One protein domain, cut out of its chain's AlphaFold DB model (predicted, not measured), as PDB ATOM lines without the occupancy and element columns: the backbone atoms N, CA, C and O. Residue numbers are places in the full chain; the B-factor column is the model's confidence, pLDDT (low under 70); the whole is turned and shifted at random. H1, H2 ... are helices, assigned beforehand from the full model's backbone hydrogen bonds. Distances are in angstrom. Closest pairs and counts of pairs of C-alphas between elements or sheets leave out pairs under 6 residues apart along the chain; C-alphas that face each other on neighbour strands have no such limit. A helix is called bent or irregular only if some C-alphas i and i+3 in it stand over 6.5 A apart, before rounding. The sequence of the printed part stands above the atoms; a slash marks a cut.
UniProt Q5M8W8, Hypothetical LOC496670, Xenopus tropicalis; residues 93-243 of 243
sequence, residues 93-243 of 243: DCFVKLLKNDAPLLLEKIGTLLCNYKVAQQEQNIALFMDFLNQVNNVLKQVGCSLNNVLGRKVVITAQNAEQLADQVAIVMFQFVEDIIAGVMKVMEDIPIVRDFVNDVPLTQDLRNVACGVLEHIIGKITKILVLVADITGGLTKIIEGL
ATOM      1  N   ASP A  93     100.128 158.327 156.341       87.50
ATOM      2  CA  ASP A  93      99.169 157.419 156.989       87.50
ATOM      3  C   ASP A  93      99.639 156.896 158.348       87.50
ATOM      4  O   ASP A  93      98.853 156.749 159.284       87.50
ATOM      5  N   CYS A  94     100.932 156.597 158.468       89.31
ATOM      6  CA  CYS A  94     101.521 156.126 159.714       89.31
ATOM      7  C   CYS A  94     101.497 157.194 160.809       89.31
ATOM      8  O   CYS A  94     101.143 156.897 161.948       89.31
ATOM      9  N   PHE A  95     101.824 158.437 160.465       90.25
ATOM     10  CA  PHE A  95     101.765 159.554 161.400       90.25
ATOM     11  C   PHE A  95     100.317 159.937 161.726       90.25
ATOM     12  O   PHE A  95     100.003 160.180 162.887       90.25
ATOM     13  N   VAL A  96      99.403 159.856 160.756       89.25
ATOM     14  CA  VAL A  96      97.961 160.043 160.984       89.25
ATOM     15  C   VAL A  96      97.399 158.982 161.939       89.25
ATOM     16  O   VAL A  96      96.634 159.305 162.846       89.25
ATOM     17  N   LYS A  97      97.791 157.710 161.791       89.50
ATOM     18  CA  LYS A  97      97.412 156.641 162.734       89.50
ATOM     19  C   LYS A  97      97.949 156.900 164.138       89.50
ATOM     20  O   LYS A  97      97.227 156.672 165.104       89.50
ATOM     21  N   LEU A  98      99.187 157.381 164.257       87.81
ATOM     22  CA  LEU A  98      99.750 157.760 165.555       87.81
ATOM     23  C   LEU A  98      98.952 158.904 166.183       87.81
ATOM     24  O   LEU A  98      98.643 158.849 167.369       87.81
ATOM     25  N   LEU A  99      98.571 159.900 165.376       88.19
ATOM     26  CA  LEU A  99      97.824 161.067 165.840       88.19
ATOM     27  C   LEU A  99      96.449 160.661 166.376       88.19
ATOM     28  O   LEU A  99      96.017 161.166 167.404       88.19
ATOM     29  N   LYS A 100      95.781 159.704 165.723       86.56
ATOM     30  CA  LYS A 100      94.504 159.146 166.196       86.56
ATOM     31  C   LYS A 100      94.610 158.462 167.559       86.56
ATOM     32  O   LYS A 100      93.629 158.463 168.296       86.56
ATOM     33  N   ASN A 101      95.756 157.857 167.868       81.94
ATOM     34  CA  ASN A 101      95.933 157.085 169.093       81.94
ATOM     35  C   ASN A 101      96.280 157.968 170.296       81.94
ATOM     36  O   ASN A 101      95.727 157.757 171.370       81.94
ATOM     37  N   ASP A 102      97.195 158.924 170.125       83.94
ATOM     38  CA  ASP A 102      97.600 159.857 171.181       83.94
ATOM     39  C   ASP A 102      98.237 161.110 170.563       83.94
ATOM     40  O   ASP A 102      99.455 161.203 170.376       83.94
ATOM     41  N   ALA A 103      97.389 162.066 170.177       80.06
ATOM     42  CA  ALA A 103      97.841 163.246 169.456       80.06
ATOM     43  C   ALA A 103      98.803 164.144 170.260       80.06
ATOM     44  O   ALA A 103      99.825 164.547 169.694       80.06
ATOM     45  N   PRO A 104      98.539 164.451 171.550       81.56
ATOM     46  CA  PRO A 104      99.434 165.298 172.333       81.56
ATOM     47  C   PRO A 104     100.821 164.685 172.517       81.56
ATOM     48  O   PRO A 104     101.826 165.351 172.262       81.56
ATOM     49  N   LEU A 105     100.883 163.404 172.889       85.69
ATOM     50  CA  LEU A 105     102.155 162.727 173.127       85.69
ATOM     51  C   LEU A 105     102.953 162.543 171.832       85.69
ATOM     52  O   LEU A 105     104.186 162.590 171.842       85.69
ATOM     53  N   LEU A 106     102.270 162.320 170.705       88.44
ATOM     54  CA  LEU A 106     102.927 162.208 169.408       88.44
ATOM     55  C   LEU A 106     103.610 163.516 169.012       88.44
ATOM     56  O   LEU A 106     104.762 163.484 168.584       88.44
ATOM     57  N   LEU A 107     102.904 164.642 169.116       88.81
ATOM     58  CA  LEU A 107     103.425 165.939 168.693       88.81
ATOM     59  C   LEU A 107     104.679 166.320 169.480       88.81
ATOM     60  O   LEU A 107     105.677 166.708 168.875       88.81
ATOM     61  N   GLU A 108     104.666 166.114 170.798       89.56
ATOM     62  CA  GLU A 108     105.839 166.311 171.652       89.56
ATOM     63  C   GLU A 108     107.024 165.449 171.189       89.56
ATOM     64  O   GLU A 108     108.107 165.970 170.916       89.56
ATOM     65  N   LYS A 109     106.800 164.142 170.986       92.00
ATOM     66  CA  LYS A 109     107.839 163.221 170.497       92.00
ATOM     67  C   LYS A 109     108.385 163.629 169.134       92.00
ATOM     68  O   LYS A 109     109.591 163.558 168.921       92.00
ATOM     69  N   ILE A 110     107.526 164.045 168.203       91.06
ATOM     70  CA  ILE A 110     107.955 164.515 166.881       91.06
ATOM     71  C   ILE A 110     108.831 165.762 167.020       91.06
ATOM     72  O   ILE A 110     109.864 165.835 166.359       91.06
ATOM     73  N   GLY A 111     108.474 166.697 167.903       92.25
ATOM     74  CA  GLY A 111     109.290 167.875 168.194       92.25
ATOM     75  C   GLY A 111     110.697 167.515 168.658       92.25
ATOM     76  O   GLY A 111     111.672 167.953 168.047       92.25
ATOM     77  N   THR A 112     110.807 166.639 169.659       93.88
ATOM     78  CA  THR A 112     112.104 166.149 170.153       93.88
ATOM     79  C   THR A 112     112.903 165.441 169.059       93.88
ATOM     80  O   THR A 112     114.094 165.694 168.897       93.88
ATOM     81  N   LEU A 113     112.261 164.585 168.258       95.94
ATOM     82  CA  LEU A 113     112.921 163.865 167.165       95.94
ATOM     83  C   LEU A 113     113.469 164.808 166.092       95.94
ATOM     84  O   LEU A 113     114.621 164.672 165.685       95.94
ATOM     85  N   LEU A 114     112.662 165.776 165.652       94.88
ATOM     86  CA  LEU A 114     113.088 166.791 164.689       94.88
ATOM     87  C   LEU A 114     114.238 167.636 165.245       94.88
ATOM     88  O   LEU A 114     115.125 168.032 164.492       94.88
ATOM     89  N   CYS A 115     114.265 167.866 166.557       94.75
ATOM     90  CA  CYS A 115     115.382 168.529 167.208       94.75
ATOM     91  C   CYS A 115     116.658 167.701 167.240       94.75
ATOM     92  O   CYS A 115     117.710 168.204 166.846       94.75
ATOM     93  N   ASN A 116     116.570 166.425 167.609       94.62
ATOM     94  CA  ASN A 116     117.709 165.510 167.570       94.62
ATOM     95  C   ASN A 116     118.295 165.408 166.156       94.62
ATOM     96  O   ASN A 116     119.511 165.398 165.991       94.62
ATOM     97  N   TYR A 117     117.443 165.413 165.126       96.06
ATOM     98  CA  TYR A 117     117.884 165.491 163.735       96.06
ATOM     99  C   TYR A 117     118.670 166.778 163.436       96.06
ATOM    100  O   TYR A 117     119.746 166.709 162.844       96.06
ATOM    101  N   LYS A 118     118.197 167.951 163.880       93.06
ATOM    102  CA  LYS A 118     118.942 169.212 163.694       93.06
ATOM    103  C   LYS A 118     120.291 169.193 164.416       93.06
ATOM    104  O   LYS A 118     121.274 169.672 163.856       93.06
ATOM    105  N   VAL A 119     120.356 168.623 165.619       93.69
ATOM    106  CA  VAL A 119     121.621 168.433 166.349       93.69
ATOM    107  C   VAL A 119     122.554 167.501 165.568       93.69
ATOM    108  O   VAL A 119     123.720 167.834 165.377       93.69
ATOM    109  N   ALA A 120     122.037 166.396 165.020       94.38
ATOM    110  CA  ALA A 120     122.813 165.489 164.175       94.38
ATOM    111  C   ALA A 120     123.417 166.198 162.950       94.38
ATOM    112  O   ALA A 120     124.587 165.977 162.636       94.38
ATOM    113  N   GLN A 121     122.654 167.091 162.304       93.75
ATOM    114  CA  GLN A 121     123.149 167.922 161.201       93.75
ATOM    115  C   GLN A 121     124.243 168.902 161.645       93.75
ATOM    116  O   GLN A 121     125.244 169.053 160.949       93.75
ATOM    117  N   GLN A 122     124.069 169.565 162.792       93.12
ATOM    118  CA  GLN A 122     125.043 170.533 163.315       93.12
ATOM    119  C   GLN A 122     126.369 169.873 163.698       93.12
ATOM    120  O   GLN A 122     127.432 170.420 163.413       93.12
ATOM    121  N   GLU A 123     126.308 168.699 164.320       94.50
ATOM    122  CA  GLU A 123     127.494 167.954 164.743       94.50
ATOM    123  C   GLU A 123     128.111 167.105 163.623       94.50
ATOM    124  O   GLU A 123     129.210 166.581 163.797       94.50
ATOM    125  N   GLN A 124     127.415 166.945 162.490       93.31
ATOM    126  CA  GLN A 124     127.791 166.037 161.396       93.31
ATOM    127  C   GLN A 124     128.101 164.618 161.900       93.31
ATOM    128  O   GLN A 124     129.042 163.951 161.462       93.31
ATOM    129  N   ASN A 125     127.310 164.154 162.870       95.62
ATOM    130  CA  ASN A 125     127.580 162.932 163.613       95.62
ATOM    131  C   ASN A 125     126.662 161.790 163.156       95.62
ATOM    132  O   ASN A 125     125.466 161.761 163.453       95.62
ATOM    133  N   ILE A 126     127.247 160.797 162.479       95.19
ATOM    134  CA  ILE A 126     126.536 159.620 161.950       95.19
ATOM    135  C   ILE A 126     125.798 158.854 163.055       95.19
ATOM    136  O   ILE A 126     124.695 158.358 162.822       95.19
ATOM    137  N   ALA A 127     126.361 158.769 164.264       96.94
ATOM    138  CA  ALA A 127     125.713 158.065 165.367       96.94
ATOM    139  C   ALA A 127     124.400 158.748 165.782       96.94
ATOM    140  O   ALA A 127     123.426 158.054 166.068       96.94
ATOM    141  N   LEU A 128     124.344 160.083 165.734       97.69
ATOM    142  CA  LEU A 128     123.125 160.840 166.023       97.69
ATOM    143  C   LEU A 128     122.063 160.656 164.933       97.69
ATOM    144  O   LEU A 128     120.884 160.522 165.250       97.69
ATOM    145  N   PHE A 129     122.456 160.559 163.659       97.69
ATOM    146  CA  PHE A 129     121.515 160.220 162.583       97.69
ATOM    147  C   PHE A 129     120.935 158.809 162.740       97.69
ATOM    148  O   PHE A 129     119.733 158.603 162.566       97.69
ATOM    149  N   MET A 130     121.777 157.834 163.095       96.19
ATOM    150  CA  MET A 130     121.332 156.467 163.383       96.19
ATOM    151  C   MET A 130     120.359 156.441 164.562       96.19
ATOM    152  O   MET A 130     119.331 155.764 164.498       96.19
ATOM    153  N   ASP A 131     120.669 157.181 165.626       97.00
ATOM    154  CA  ASP A 131     119.815 157.290 166.801       97.00
ATOM    155  C   ASP A 131     118.459 157.919 166.453       97.00
ATOM    156  O   ASP A 131     117.423 157.310 166.714       97.00
ATOM    157  N   PHE A 132     118.447 159.046 165.733       97.75
ATOM    158  CA  PHE A 132     117.225 159.657 165.205       97.75
ATOM    159  C   PHE A 132     116.361 158.647 164.432       97.75
ATOM    160  O   PHE A 132     115.187 158.458 164.757       97.75
ATOM    161  N   LEU A 133     116.934 157.940 163.452       97.56
ATOM    162  CA  LEU A 133     116.204 156.953 162.649       97.56
ATOM    163  C   LEU A 133     115.639 155.807 163.499       97.56
ATOM    164  O   LEU A 133     114.510 155.357 163.273       97.56
ATOM    165  N   ASN A 134     116.399 155.340 164.489       96.25
ATOM    166  CA  ASN A 134     115.958 154.296 165.409       96.25
ATOM    167  C   ASN A 134     114.804 154.772 166.292       96.25
ATOM    168  O   ASN A 134     113.815 154.047 166.443       96.25
ATOM    169  N   GLN A 135     114.895 155.985 166.837       96.62
ATOM    170  CA  GLN A 135     113.828 156.555 167.646       96.62
ATOM    171  C   GLN A 135     112.549 156.765 166.815       96.62
ATOM    172  O   GLN A 135     111.471 156.361 167.257       96.62
ATOM    173  N   VAL A 136     112.651 157.273 165.578       96.19
ATOM    174  CA  VAL A 136     111.502 157.381 164.659       96.19
ATOM    175  C   VAL A 136     110.874 156.009 164.412       96.19
ATOM    176  O   VAL A 136     109.661 155.842 164.538       96.19
ATOM    177  N   ASN A 137     111.683 154.992 164.110       95.00
ATOM    178  CA  ASN A 137     111.180 153.642 163.877       95.00
ATOM    179  C   ASN A 137     110.475 153.064 165.118       95.00
ATOM    180  O   ASN A 137     109.474 152.363 164.989       95.00
ATOM    181  N   ASN A 138     110.958 153.373 166.323       94.81
ATOM    182  CA  ASN A 138     110.320 152.954 167.571       94.81
ATOM    183  C   ASN A 138     108.962 153.629 167.792       94.81
ATOM    184  O   ASN A 138     108.032 152.965 168.246       94.81
ATOM    185  N   VAL A 139     108.821 154.905 167.424       93.69
ATOM    186  CA  VAL A 139     107.524 155.598 167.438       93.69
ATOM    187  C   VAL A 139     106.566 154.970 166.422       93.69
ATOM    188  O   VAL A 139     105.446 154.615 166.774       93.69
ATOM    189  N   LEU A 140     107.014 154.726 165.189       93.06
ATOM    190  CA  LEU A 140     106.183 154.132 164.132       93.06
ATOM    191  C   LEU A 140     105.684 152.717 164.469       93.06
ATOM    192  O   LEU A 140     104.546 152.370 164.143       93.06
ATOM    193  N   LYS A 141     106.490 151.907 165.168       93.31
ATOM    194  CA  LYS A 141     106.094 150.554 165.598       93.31
ATOM    195  C   LYS A 141     104.847 150.544 166.480       93.31
ATOM    196  O   LYS A 141     104.128 149.549 166.467       93.31
ATOM    197  N   GLN A 142     104.554 151.635 167.194       90.81
ATOM    198  CA  GLN A 142     103.368 151.738 168.054       90.81
ATOM    199  C   GLN A 142     102.053 151.600 167.270       90.81
ATOM    200  O   GLN A 142     101.033 151.232 167.845       90.81
ATOM    201  N   VAL A 143     102.079 151.843 165.956       89.69
ATOM    202  CA  VAL A 143     100.925 151.693 165.052       89.69
ATOM    203  C   VAL A 143     101.144 150.632 163.972       89.69
ATOM    204  O   VAL A 143     100.471 150.639 162.941       89.69
ATOM    205  N   GLY A 144     102.108 149.730 164.176       90.94
ATOM    206  CA  GLY A 144     102.452 148.699 163.194       90.94
ATOM    207  C   GLY A 144     103.121 149.243 161.928       90.94
ATOM    208  O   GLY A 144     103.112 148.574 160.897       90.94
ATOM    209  N   CYS A 145     103.691 150.447 161.990       93.50
ATOM    210  CA  CYS A 145     104.431 151.053 160.891       93.50
ATOM    211  C   CYS A 145     105.948 150.910 161.061       93.50
ATOM    212  O   CYS A 145     106.471 150.583 162.125       93.50
ATOM    213  N   SER A 146     106.660 151.196 159.975       93.88
ATOM    214  CA  SER A 146     108.117 151.231 159.897       93.88
ATOM    215  C   SER A 146     108.580 152.366 158.988       93.88
ATOM    216  O   SER A 146     107.790 152.940 158.231       93.88
ATOM    217  N   LEU A 147     109.886 152.638 158.983       93.50
ATOM    218  CA  LEU A 147     110.491 153.579 158.032       93.50
ATOM    219  C   LEU A 147     110.214 153.211 156.567       93.50
ATOM    220  O   LEU A 147     110.128 154.098 155.721       93.50
ATOM    221  N   ASN A 148     110.015 151.923 156.260       92.19
ATOM    222  CA  ASN A 148     109.676 151.492 154.904       92.19
ATOM    223  C   ASN A 148     108.334 152.069 154.445       92.19
ATOM    224  O   ASN A 148     108.183 152.416 153.277       92.19
ATOM    225  N   ASN A 149     107.372 152.178 155.367       91.69
ATOM    226  CA  ASN A 149     106.060 152.754 155.093       91.69
ATOM    227  C   ASN A 149     106.181 154.264 154.859       91.69
ATOM    228  O   ASN A 149     105.689 154.763 153.855       91.69
ATOM    229  N   VAL A 150     106.925 154.961 155.723       91.44
ATOM    230  CA  VAL A 150     107.155 156.414 155.615       91.44
ATOM    231  C   VAL A 150     107.883 156.784 154.321       91.44
ATOM    232  O   VAL A 150     107.544 157.768 153.670       91.44
ATOM    233  N   LEU A 151     108.871 155.989 153.907       90.88
ATOM    234  CA  LEU A 151     109.653 156.261 152.697       90.88
ATOM    235  C   LEU A 151     109.025 155.666 151.423       90.88
ATOM    236  O   LEU A 151     109.403 156.044 150.310       90.88
ATOM    237  N   GLY A 152     108.056 154.757 151.559       89.69
ATOM    238  CA  GLY A 152     107.436 154.027 150.449       89.69
ATOM    239  C   GLY A 152     108.377 153.037 149.753       89.69
ATOM    240  O   GLY A 152     108.154 152.678 148.600       89.69
ATOM    241  N   ARG A 153     109.466 152.626 150.412       90.31
ATOM    242  CA  ARG A 153     110.457 151.683 149.871       90.31
ATOM    243  C   ARG A 153     111.161 150.920 150.981       90.31
ATOM    244  O   ARG A 153     111.296 151.425 152.089       90.31
ATOM    245  N   LYS A 154     111.661 149.722 150.668       91.62
ATOM    246  CA  LYS A 154     112.479 148.948 151.607       91.62
ATOM    247  C   LYS A 154     113.817 149.656 151.827       91.62
ATOM    248  O   LYS A 154     114.541 149.909 150.867       91.62
ATOM    249  N   VAL A 155     114.140 149.943 153.081       91.19
ATOM    250  CA  VAL A 155     115.405 150.548 153.493       91.19
ATOM    251  C   VAL A 155     116.103 149.674 154.526       91.19
ATOM    252  O   VAL A 155     115.470 149.013 155.348       91.19
ATOM    253  N   VAL A 156     117.431 149.669 154.468       93.62
ATOM    254  CA  VAL A 156     118.302 149.113 155.504       93.62
ATOM    255  C   VAL A 156     119.163 150.269 155.978       93.62
ATOM    256  O   VAL A 156     119.832 150.906 155.165       93.62
ATOM    257  N   ILE A 157     119.092 150.564 157.272       93.44
ATOM    258  CA  ILE A 157     119.861 151.651 157.866       93.44
ATOM    259  C   ILE A 157     121.315 151.185 157.997       93.44
ATOM    260  O   ILE A 157     121.584 150.165 158.631       93.44
ATOM    261  N   THR A 158     122.243 151.931 157.408       94.25
ATOM    262  CA  THR A 158     123.685 151.719 157.540       94.25
ATOM    263  C   THR A 158     124.387 153.052 157.787       94.25
ATOM    264  O   THR A 158     123.858 154.113 157.472       94.25
ATOM    265  N   ALA A 159     125.615 153.017 158.307       93.62
ATOM    266  CA  ALA A 159     126.392 154.238 158.538       93.62
ATOM    267  C   ALA A 159     126.595 155.072 157.255       93.62
ATOM    268  O   ALA A 159     126.676 156.291 157.322       93.62
ATOM    269  N   GLN A 160     126.642 154.424 156.085       93.38
ATOM    270  CA  GLN A 160     126.876 155.079 154.794       93.38
ATOM    271  C   GLN A 160     125.653 155.821 154.247       93.38
ATOM    272  O   GLN A 160     125.809 156.679 153.386       93.38
ATOM    273  N   ASN A 161     124.442 155.472 154.688       93.88
ATOM    274  CA  ASN A 161     123.204 156.073 154.186       93.88
ATOM    275  C   ASN A 161     122.360 156.745 155.280       93.88
ATOM    276  O   ASN A 161     121.298 157.277 154.963       93.88
ATOM    277  N   ALA A 162     122.817 156.722 156.538       95.81
ATOM    278  CA  ALA A 162     122.076 157.213 157.695       95.81
ATOM    279  C   ALA A 162     121.654 158.674 157.540       95.81
ATOM    280  O   ALA A 162     120.484 158.980 157.727       95.81
ATOM    281  N   GLU A 163     122.575 159.549 157.138       96.44
ATOM    282  CA  GLU A 163     122.296 160.970 156.906       96.44
ATOM    283  C   GLU A 163     121.234 161.154 155.813       96.44
ATOM    284  O   GLU A 163     120.162 161.693 156.067       96.44
ATOM    285  N   GLN A 164     121.447 160.578 154.626       95.62
ATOM    286  CA  GLN A 164     120.504 160.700 153.509       95.62
ATOM    287  C   GLN A 164     119.113 160.113 153.829       95.62
ATOM    288  O   GLN A 164     118.088 160.581 153.320       95.62
ATOM    289  N   LEU A 165     119.055 159.035 154.615       95.50
ATOM    290  CA  LEU A 165     117.794 158.468 155.089       95.50
ATOM    291  C   LEU A 165     117.140 159.379 156.124       95.50
ATOM    292  O   LEU A 165     115.933 159.600 156.039       95.50
ATOM    293  N   ALA A 166     117.916 159.907 157.069       96.62
ATOM    294  CA  ALA A 166     117.435 160.825 158.086       96.62
ATOM    295  C   ALA A 166     116.843 162.083 157.451       96.62
ATOM    296  O   ALA A 166     115.730 162.450 157.810       96.62
ATOM    297  N   ASP A 167     117.494 162.646 156.434       95.44
ATOM    298  CA  ASP A 167     116.986 163.787 155.673       95.44
ATOM    299  C   ASP A 167     115.616 163.487 155.054       95.44
ATOM    300  O   ASP A 167     114.663 164.248 155.213       95.44
ATOM    301  N   GLN A 168     115.474 162.343 154.376       94.44
ATOM    302  CA  GLN A 168     114.199 161.953 153.765       94.44
ATOM    303  C   GLN A 168     113.092 161.755 154.803       94.44
ATOM    304  O   GLN A 168     111.952 162.149 154.565       94.44
ATOM    305  N   VAL A 169     113.414 161.147 155.946       95.25
ATOM    306  CA  VAL A 169     112.459 160.939 157.041       95.25
ATOM    307  C   VAL A 169     112.067 162.275 157.670       95.25
ATOM    308  O   VAL A 169     110.878 162.540 157.840       95.25
ATOM    309  N   ALA A 170     113.040 163.143 157.950       95.31
ATOM    310  CA  ALA A 170     112.816 164.468 158.505       95.31
ATOM    311  C   ALA A 170     111.950 165.324 157.576       95.31
ATOM    312  O   ALA A 170     111.040 165.989 158.055       95.31
ATOM    313  N   ILE A 171     112.148 165.259 156.252       92.00
ATOM    314  CA  ILE A 171     111.292 165.953 155.276       92.00
ATOM    315  C   ILE A 171     109.821 165.563 155.452       92.00
ATOM    316  O   ILE A 171     108.972 166.454 155.466       92.00
ATOM    317  N   VAL A 172     109.524 164.265 155.591       92.38
ATOM    318  CA  VAL A 172     108.147 163.780 155.782       92.38
ATOM    319  C   VAL A 172     107.603 164.202 157.147       92.38
ATOM    320  O   VAL A 172     106.447 164.597 157.247       92.38
ATOM    321  N   MET A 173     108.431 164.169 158.193       93.31
ATOM    322  CA  MET A 173     108.028 164.603 159.532       93.31
ATOM    323  C   MET A 173     107.751 166.110 159.608       93.31
ATOM    324  O   MET A 173     106.763 166.503 160.214       93.31
ATOM    325  N   PHE A 174     108.578 166.952 158.981       91.06
ATOM    326  CA  PHE A 174     108.320 168.391 158.895       91.06
ATOM    327  C   PHE A 174     107.026 168.668 158.135       91.06
ATOM    328  O   PHE A 174     106.199 169.415 158.645       91.06
ATOM    329  N   GLN A 175     106.822 168.006 156.989       90.25
ATOM    330  CA  GLN A 175     105.581 168.129 156.222       90.25
ATOM    331  C   GLN A 175     104.362 167.778 157.082       90.25
ATOM    332  O   GLN A 175     103.412 168.543 157.146       90.25
ATOM    333  N   PHE A 176     104.426 166.670 157.824       91.12
ATOM    334  CA  PHE A 176     103.344 166.269 158.718       91.12
ATOM    335  C   PHE A 176     103.017 167.331 159.781       91.12
ATOM    336  O   PHE A 176     101.848 167.594 160.055       91.12
ATOM    337  N   VAL A 177     104.033 167.956 160.387       90.25
ATOM    338  CA  VAL A 177     103.822 169.028 161.375       90.25
ATOM    339  C   VAL A 177     103.228 170.277 160.718       90.25
ATOM    340  O   VAL A 177     102.324 170.886 161.288       90.25
ATOM    341  N   GLU A 178     103.702 170.641 159.525       87.88
ATOM    342  CA  GLU A 178     103.165 171.753 158.729       87.88
ATOM    343  C   GLU A 178     101.688 171.520 158.374       87.88
ATOM    344  O   GLU A 178     100.866 172.421 158.556       87.88
ATOM    345  N   ASP A 179     101.325 170.301 157.969       88.00
ATOM    346  CA  ASP A 179      99.951 169.934 157.624       88.00
ATOM    347  C   ASP A 179      99.029 169.963 158.857       88.00
ATOM    348  O   ASP A 179      97.908 170.472 158.788       88.00
ATOM    349  N   ILE A 180      99.508 169.504 160.025       87.69
ATOM    350  CA  ILE A 180      98.765 169.634 161.290       87.69
ATOM    351  C   ILE A 180      98.518 171.100 161.617       87.69
ATOM    352  O   ILE A 180      97.398 171.465 161.971       87.69
ATOM    353  N   ILE A 181      99.547 171.941 161.519       86.19
ATOM    354  CA  ILE A 181      99.423 173.375 161.778       86.19
ATOM    355  C   ILE A 181      98.379 173.988 160.850       86.19
ATOM    356  O   ILE A 181      97.480 174.675 161.329       86.19
ATOM    357  N   ALA A 182      98.449 173.705 159.551       85.12
ATOM    358  CA  ALA A 182      97.487 174.206 158.580       85.12
ATOM    359  C   ALA A 182      96.054 173.742 158.900       85.12
ATOM    360  O   ALA A 182      95.123 174.552 158.894       85.12
ATOM    361  N   GLY A 183      95.871 172.465 159.248       85.06
ATOM    362  CA  GLY A 183      94.572 171.921 159.647       85.06
ATOM    363  C   GLY A 183      94.024 172.575 160.917       85.06
ATOM    364  O   GLY A 183      92.855 172.958 160.969       85.06
ATOM    365  N   VAL A 184      94.878 172.763 161.923       84.25
ATOM    366  CA  VAL A 184      94.545 173.452 163.176       84.25
ATOM    367  C   VAL A 184      94.121 174.896 162.898       84.25
ATOM    368  O   VAL A 184      93.070 175.319 163.377       84.25
ATOM    369  N   MET A 185      94.873 175.626 162.072       81.69
ATOM    370  CA  MET A 185      94.542 176.996 161.661       81.69
ATOM    371  C   MET A 185      93.176 177.077 160.985       81.69
ATOM    372  O   MET A 185      92.348 177.898 161.374       81.69
ATOM    373  N   LYS A 186      92.903 176.168 160.046       83.06
ATOM    374  CA  LYS A 186      91.626 176.102 159.332       83.06
ATOM    375  C   LYS A 186      90.444 175.850 160.271       83.06
ATOM    376  O   LYS A 186      89.422 176.511 160.154       83.06
ATOM    377  N   VAL A 187      90.573 174.928 161.228       80.75
ATOM    378  CA  VAL A 187      89.499 174.675 162.207       80.75
ATOM    379  C   VAL A 187      89.293 175.872 163.137       80.75
ATOM    380  O   VAL A 187      88.169 176.138 163.554       80.75
ATOM    381  N   MET A 188      90.351 176.616 163.455       74.25
ATOM    382  CA  MET A 188      90.248 177.805 164.302       74.25
ATOM    383  C   MET A 188      89.635 179.014 163.598       74.25
ATOM    384  O   MET A 188      89.008 179.828 164.273       74.25
ATOM    385  N   GLU A 189      89.748 179.137 162.272       76.69
ATOM    386  CA  GLU A 189      89.026 180.175 161.519       76.69
ATOM    387  C   GLU A 189      87.509 180.091 161.747       76.69
ATOM    388  O   GLU A 189      86.846 181.123 161.885       76.69
ATOM    389  N   ASP A 190      86.993 178.870 161.905       73.94
ATOM    390  CA  ASP A 190      85.581 178.593 162.170       73.94
ATOM    391  C   ASP A 190      85.171 178.821 163.643       73.94
ATOM    392  O   ASP A 190      83.978 178.794 163.958       73.94
ATOM    393  N   ILE A 191      86.120 179.050 164.569       72.69
ATOM    394  CA  ILE A 191      85.857 179.176 166.015       72.69
ATOM    395  C   ILE A 191      86.306 180.556 166.537       72.69
ATOM    396  O   ILE A 191      87.479 180.756 166.865       72.69
ATOM    397  N   PRO A 192      85.373 181.507 166.748       67.50
ATOM    398  CA  PRO A 192      85.696 182.874 167.171       67.50
ATOM    399  C   PRO A 192      86.480 182.970 168.489       67.50
ATOM    400  O   PRO A 192      87.270 183.889 168.663       67.50
ATOM    401  N   ILE A 193      86.270 182.021 169.410       67.19
ATOM    402  CA  ILE A 193      86.824 182.035 170.777       67.19
ATOM    403  C   ILE A 193      88.336 181.748 170.791       67.19
ATOM    404  O   ILE A 193      89.033 182.179 171.702       67.19
ATOM    405  N   VAL A 194      88.861 181.034 169.790       64.94
ATOM    406  CA  VAL A 194      90.266 180.575 169.786       64.94
ATOM    407  C   VAL A 194      91.181 181.543 169.026       64.94
ATOM    408  O   VAL A 194      92.401 181.444 169.120       64.94
ATOM    409  N   ARG A 195      90.614 182.535 168.328       64.12
ATOM    410  CA  ARG A 195      91.362 183.500 167.507       64.12
ATOM    411  C   ARG A 195      92.467 184.224 168.286       64.12
ATOM    412  O   ARG A 195      93.563 184.395 167.759       64.12
ATOM    413  N   ASP A 196      92.214 184.574 169.545       65.06
ATOM    414  CA  ASP A 196      93.186 185.290 170.382       65.06
ATOM    415  C   ASP A 196      94.420 184.434 170.725       65.06
ATOM    416  O   ASP A 196      95.517 184.966 170.854       65.06
ATOM    417  N   PHE A 197      94.285 183.103 170.786       62.97
ATOM    418  CA  PHE A 197      95.412 182.193 171.038       62.97
ATOM    419  C   PHE A 197      96.371 182.069 169.846       62.97
ATOM    420  O   PHE A 197      97.554 181.769 170.026       62.97
ATOM    421  N   VAL A 198      95.861 182.272 168.631       63.50
ATOM    422  CA  VAL A 198      96.582 182.046 167.371       63.50
ATOM    423  C   VAL A 198      97.456 183.228 166.991       63.50
ATOM    424  O   VAL A 198      98.561 183.038 166.485       63.50
ATOM    425  N   ASN A 199      96.989 184.443 167.278       64.00
ATOM    426  CA  ASN A 199      97.694 185.676 166.928       64.00
ATOM    427  C   ASN A 199      99.087 185.779 167.584       64.00
ATOM    428  O   ASN A 199      99.965 186.453 167.052       64.00
ATOM    429  N   ASP A 200      99.318 185.048 168.680       63.72
ATOM    430  CA  ASP A 200     100.592 185.002 169.408       63.72
ATOM    431  C   ASP A 200     101.535 183.867 168.962       63.72
ATOM    432  O   ASP A 200     102.564 183.612 169.609       63.72
ATOM    433  N   VAL A 201     101.195 183.108 167.916       63.72
ATOM    434  CA  VAL A 201     102.046 182.024 167.408       63.72
ATOM    435  C   VAL A 201     102.601 182.415 166.039       63.72
ATOM    436  O   VAL A 201     101.827 182.571 165.096       63.72
ATOM    437  N   PRO A 202     103.931 182.552 165.881       61.75
ATOM    438  CA  PRO A 202     104.543 182.808 164.582       61.75
ATOM    439  C   PRO A 202     104.498 181.532 163.722       61.75
ATOM    440  O   PRO A 202     105.502 180.852 163.536       61.75
ATOM    441  N   LEU A 203     103.309 181.185 163.221       64.50
ATOM    442  CA  LEU A 203     103.033 179.974 162.433       64.50
ATOM    443  C   LEU A 203     103.411 180.112 160.953       64.50
ATOM    444  O   LEU A 203     103.269 179.168 160.188       64.50
ATOM    445  N   THR A 204     103.903 181.280 160.542       59.91
ATOM    446  CA  THR A 204     104.305 181.575 159.159       59.91
ATOM    447  C   THR A 204     105.772 181.248 158.868       59.91
ATOM    448  O   THR A 204     106.246 181.498 157.761       59.91
ATOM    449  N   GLN A 205     106.517 180.729 159.848       66.12
ATOM    450  CA  GLN A 205     107.931 180.401 159.683       66.12
ATOM    451  C   GLN A 205     108.118 178.979 159.151       66.12
ATOM    452  O   GLN A 205     107.479 178.044 159.626       66.12
ATOM    453  N   ASP A 206     109.054 178.815 158.212       77.00
ATOM    454  CA  ASP A 206     109.531 177.500 157.778       77.00
ATOM    455  C   ASP A 206     110.150 176.761 158.978       77.00
ATOM    456  O   ASP A 206     111.227 177.124 159.472       77.00
ATOM    457  N   LEU A 207     109.461 175.717 159.455       81.12
ATOM    458  CA  LEU A 207     109.837 174.950 160.648       81.12
ATOM    459  C   LEU A 207     111.192 174.253 160.502       81.12
ATOM    460  O   LEU A 207     111.845 173.916 161.498       81.12
ATOM    461  N   ARG A 208     111.670 174.065 159.272       82.00
ATOM    462  CA  ARG A 208     112.992 173.490 159.012       82.00
ATOM    463  C   ARG A 208     114.091 174.434 159.487       82.00
ATOM    464  O   ARG A 208     115.103 173.970 160.010       82.00
ATOM    465  N   ASN A 209     113.845 175.743 159.461       81.50
ATOM    466  CA  ASN A 209     114.844 176.767 159.769       81.50
ATOM    467  C   ASN A 209     114.751 177.330 161.195       81.50
ATOM    468  O   ASN A 209     115.649 178.053 161.621       81.50
ATOM    469  N   VAL A 210     113.702 177.007 161.960       83.06
ATOM    470  CA  VAL A 210     113.569 177.516 163.337       83.06
ATOM    471  C   VAL A 210     114.507 176.802 164.318       83.06
ATOM    472  O   VAL A 210     114.795 175.611 164.176       83.06
ATOM    473  N   ALA A 211     114.973 177.509 165.349       83.25
ATOM    474  CA  ALA A 211     115.759 176.903 166.422       83.25
ATOM    475  C   ALA A 211     114.925 175.898 167.236       83.25
ATOM    476  O   ALA A 211     113.706 176.031 167.338       83.25
ATOM    477  N   CYS A 212     115.583 174.928 167.869       87.50
ATOM    478  CA  CYS A 212     114.912 173.865 168.618       87.50
ATOM    479  C   CYS A 212     113.968 174.353 169.717       87.50
ATOM    480  O   CYS A 212     112.809 173.952 169.740       87.50
ATOM    481  N   GLY A 213     114.409 175.306 170.542       84.06
ATOM    482  CA  GLY A 213     113.539 175.887 171.572       84.06
ATOM    483  C   GLY A 213     112.305 176.593 170.995       84.06
ATOM    484  O   GLY A 213     111.250 176.607 171.620       84.06
ATOM    485  N   VAL A 214     112.402 177.137 169.775       85.19
ATOM    486  CA  VAL A 214     111.254 177.733 169.075       85.19
ATOM    487  C   VAL A 214     110.328 176.642 168.535       85.19
ATOM    488  O   VAL A 214     109.117 176.754 168.700       85.19
ATOM    489  N   LEU A 215     110.879 175.576 167.943       85.19
ATOM    490  CA  LEU A 215     110.105 174.437 167.441       85.19
ATOM    491  C   LEU A 215     109.296 173.768 168.557       85.19
ATOM    492  O   LEU A 215     108.092 173.584 168.409       85.19
ATOM    493  N   GLU A 216     109.935 173.461 169.686       85.94
ATOM    494  CA  GLU A 216     109.279 172.864 170.854       85.94
ATOM    495  C   GLU A 216     108.185 173.777 171.412       85.94
ATOM    496  O   GLU A 216     107.088 173.319 171.729       85.94
ATOM    497  N   HIS A 217     108.441 175.086 171.470       85.25
ATOM    498  CA  HIS A 217     107.444 176.054 171.908       85.25
ATOM    499  C   HIS A 217     106.235 176.126 170.956       85.25
ATOM    500  O   HIS A 217     105.093 176.135 171.420       85.25
ATOM    501  N   ILE A 218     106.461 176.133 169.635       85.50
ATOM    502  CA  ILE A 218     105.388 176.103 168.626       85.50
ATOM    503  C   ILE A 218     104.572 174.813 168.765       85.50
ATOM    504  O   ILE A 218     103.349 174.875 168.893       85.50
ATOM    505  N   ILE A 219     105.236 173.657 168.810       86.50
ATOM    506  CA  ILE A 219     104.589 172.347 168.950       86.50
ATOM    507  C   ILE A 219     103.802 172.261 170.259       86.50
ATOM    508  O   ILE A 219     102.668 171.782 170.261       86.50
ATOM    509  N   GLY A 220     104.341 172.779 171.363       87.31
ATOM    510  CA  GLY A 220     103.650 172.823 172.649       87.31
ATOM    511  C   GLY A 220     102.382 173.681 172.614       87.31
ATOM    512  O   GLY A 220     101.357 173.295 173.181       87.31
ATOM    513  N   LYS A 221     102.404 174.825 171.914       86.00
ATOM    514  CA  LYS A 221     101.198 175.641 171.700       86.00
ATOM    515  C   LYS A 221     100.168 174.911 170.836       86.00
ATOM    516  O   LYS A 221      99.005 174.839 171.226       86.00
ATOM    517  N   ILE A 222     100.594 174.324 169.717       85.44
ATOM    518  CA  ILE A 222      99.718 173.555 168.820       85.44
ATOM    519  C   ILE A 222      99.088 172.372 169.545       85.44
ATOM    520  O   ILE A 222      97.892 172.146 169.417       85.44
ATOM    521  N   THR A 223      99.853 171.676 170.380       87.56
ATOM    522  CA  THR A 223      99.361 170.553 171.182       87.56
ATOM    523  C   THR A 223      98.224 170.976 172.113       87.56
ATOM    524  O   THR A 223      97.183 170.324 172.153       87.56
ATOM    525  N   LYS A 224      98.368 172.107 172.817       85.88
ATOM    526  CA  LYS A 224      97.308 172.648 173.689       85.88
ATOM    527  C   LYS A 224      96.053 173.022 172.907       85.88
ATOM    528  O   LYS A 224      94.945 172.732 173.351       85.88
ATOM    529  N   ILE A 225      96.230 173.650 171.746       83.38
ATOM    530  CA  ILE A 225      95.124 174.001 170.852       83.38
ATOM    531  C   ILE A 225      94.417 172.739 170.362       83.38
ATOM    532  O   ILE A 225      93.192 172.684 170.360       83.38
ATOM    533  N   LEU A 226      95.172 171.712 169.979       83.56
ATOM    534  CA  LEU A 226      94.625 170.465 169.466       83.56
ATOM    535  C   LEU A 226      93.759 169.754 170.516       83.56
ATOM    536  O   LEU A 226      92.671 169.292 170.182       83.56
ATOM    537  N   VAL A 227      94.194 169.737 171.782       84.12
ATOM    538  CA  VAL A 227      93.394 169.237 172.916       84.12
ATOM    539  C   VAL A 227      92.103 170.044 173.067       84.12
ATOM    540  O   VAL A 227      91.020 169.467 173.103       84.12
ATOM    541  N   LEU A 228      92.195 171.376 173.061       81.38
ATOM    542  CA  LEU A 228      91.028 172.254 173.167       81.38
ATOM    543  C   LEU A 228      90.017 172.010 172.029       81.38
ATOM    544  O   LEU A 228      88.814 171.898 172.258       81.38
ATOM    545  N   VAL A 229      90.501 171.920 170.790       78.69
ATOM    546  CA  VAL A 229      89.673 171.688 169.599       78.69
ATOM    547  C   VAL A 229      89.019 170.306 169.645       78.69
ATOM    548  O   VAL A 229      87.837 170.180 169.298       78.69
ATOM    549  N   ALA A 230      89.754 169.283 170.092       81.19
ATOM    550  CA  ALA A 230      89.226 167.937 170.284       81.19
ATOM    551  C   ALA A 230      88.078 167.928 171.308       81.19
ATOM    552  O   ALA A 230      87.009 167.402 170.994       81.19
ATOM    553  N   ASP A 231      88.258 168.587 172.456       78.25
ATOM    554  CA  ASP A 231      87.276 168.631 173.547       78.25
ATOM    555  C   ASP A 231      85.996 169.402 173.182       78.25
ATOM    556  O   ASP A 231      84.899 169.016 173.584       78.25
ATOM    557  N   ILE A 232      86.110 170.495 172.416       72.62
ATOM    558  CA  ILE A 232      84.967 171.377 172.115       72.62
ATOM    559  C   ILE A 232      84.154 170.889 170.911       72.62
ATOM    560  O   ILE A 232      82.932 171.035 170.893       72.62
ATOM    561  N   THR A 233      84.807 170.359 169.871       67.81
ATOM    562  CA  THR A 233      84.165 170.200 168.550       67.81
ATOM    563  C   THR A 233      84.282 168.810 167.935       67.81
ATOM    564  O   THR A 233      83.715 168.581 166.866       67.81
ATOM    565  N   GLY A 234      85.052 167.895 168.534       71.44
ATOM    566  CA  GLY A 234      85.525 166.714 167.805       71.44
ATOM    567  C   GLY A 234      86.396 167.088 166.594       71.44
ATOM    568  O   GLY A 234      86.557 166.296 165.667       71.44
ATOM    569  N   GLY A 235      86.951 168.307 166.575       73.69
ATOM    570  CA  GLY A 235      87.645 168.892 165.426       73.69
ATOM    571  C   GLY A 235      88.921 168.156 165.026       73.69
ATOM    572  O   GLY A 235      89.384 168.325 163.902       73.69
ATOM    573  N   LEU A 236      89.437 167.268 165.885       80.19
ATOM    574  CA  LEU A 236      90.517 166.349 165.534       80.19
ATOM    575  C   LEU A 236      90.171 165.516 164.288       80.19
ATOM    576  O   LEU A 236      91.025 165.347 163.424       80.19
ATOM    577  N   THR A 237      88.921 165.065 164.139       79.31
ATOM    578  CA  THR A 237      88.489 164.326 162.941       79.31
ATOM    579  C   THR A 237      88.556 165.197 161.689       79.31
ATOM    580  O   THR A 237      89.054 164.734 160.673       79.31
ATOM    581  N   LYS A 238      88.152 166.472 161.771       78.75
ATOM    582  CA  LYS A 238      88.230 167.414 160.641       78.75
ATOM    583  C   LYS A 238      89.668 167.738 160.242       78.75
ATOM    584  O   LYS A 238      89.946 167.896 159.059       78.75
ATOM    585  N   ILE A 239      90.569 167.846 161.222       80.12
ATOM    586  CA  ILE A 239      92.005 168.015 160.965       80.12
ATOM    587  C   ILE A 239      92.510 166.787 160.216       80.12
ATOM    588  O   ILE A 239      93.100 166.924 159.157       80.12
ATOM    589  N   ILE A 240      92.207 165.593 160.727       81.00
ATOM    590  CA  ILE A 240      92.638 164.333 160.125       81.00
ATOM    591  C   ILE A 240      92.056 164.110 158.724       81.00
ATOM    592  O   ILE A 240      92.748 163.563 157.880       81.00
ATOM    593  N   GLU A 241      90.809 164.501 158.462       80.62
ATOM    594  CA  GLU A 241      90.204 164.422 157.122       80.62
ATOM    595  C   GLU A 241      90.888 165.344 156.101       80.62
ATOM    596  O   GLU A 241      90.730 165.144 154.898       80.62
ATOM    597  N   GLY A 242      91.619 166.359 156.573       75.38
ATOM    598  CA  GLY A 242      92.405 167.267 155.742       75.38
ATOM    599  C   GLY A 242      93.880 166.887 155.578       75.38
ATOM    600  O   GLY A 242      94.553 167.572 154.808       75.38
ATOM    601  N   LEU A 243      94.364 165.858 156.292       78.00
ATOM    602  CA  LEU A 243      95.722 165.293 156.191       78.00
ATOM    603  C   LEU A 243      95.765 164.170 155.146       78.00
ATOM    604  O   LEU A 243      96.758 164.115 154.388       78.00
TER     605      LEU A 243
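What this domain is: This is residues 93 to 243 of the 243 residues of the protein "Hypothetical LOC496670" of Xenopus tropicalis (UniProt Q5M8W8). The long helix H5 crosses slantwise over one face of a layer of three helices side by side, H7, H2 and H3, with H2 in the middle. Short H4, H1 and H8 follow one another along one side of H5, and irregular H6 folds back at its far end. The printed part has 151 residues with eight named helices, H1 to H8 in order, and no named strand; the class is all helix. It is compact, with a radius of gyration of the C-alphas of 15.8 A, and elongated, spanning 51 by 31 by 19 A.

How they stand to each other: H1, residues 93 to 101, and H2, residues 103 to 123, only just touch, with 3 pairs of C-alphas within 8 A, and only at the corner by their link, closest at Leu 99 and Leu 106, 6.3 A. H3, residues 126 to 141, forms a helical hairpin with H2: they touch at a shallow tilt of 15 degrees, opposite ways, the C-alphas of Ala 120 and Leu 128 being closest at 5.0 A. H4, residues 147 to 151, only just touches H3, with 3 pairs within 8 A, closest at Asn 137 and Leu 147, 5.9 A. H5, residues 162 to 189, is the hub, touching six helices. It touches H2 at a steep tilt of 40 degrees, opposite ways, the closest C-alphas being Leu 114 and Ala 170, 6.6 A. H6, residues 192 to 198, is irregular, with C-alphas 193 and 196 lying 7.2 A apart, and forms a helical hairpin with H5, closest at Met 188 and Val 194, 6.1 A. H7, residues 212 to 233, touches H2 at a shallow tilt of 14 degrees, opposite ways, closest at Pro 104 and Thr 223, 5.4 A. H2, H5 and H7 are a bundle, three helices that touch one another. H8, residues 235 to 241, touches H5, closest at Gly 183 and Ile 239, 4.9 A. Every O i to N i+4 pair is within hydrogen-bond range in H1, H2, H3, H4, H5, H7 and H8; in H6 it is 0 of 3, beside 2 of 4 O i to N i+3 pairs.

Where its parts are: H1 begins at C-alpha 93, (99.169, 157.419, 156.989). H2 is 30.4 A long, H3 22.7 A and H7 31.0 A. H5 runs 40.4 A from C-alpha 162 at (122.076, 157.213, 157.695) to C-alpha 189 at (89.026, 180.175, 161.519). H8 ends at C-alpha 241, (90.204, 164.422, 157.122).

The domain as a whole: The C-alphas farthest apart, Gln 160 and Pro 192, are 51.2 A apart. The printed part has no cut; the link from H6 to H7, residues 199 to 211, is long. Mean pLDDT of the printed part is 86.1; residues 192 to 205 and 233 are under 70.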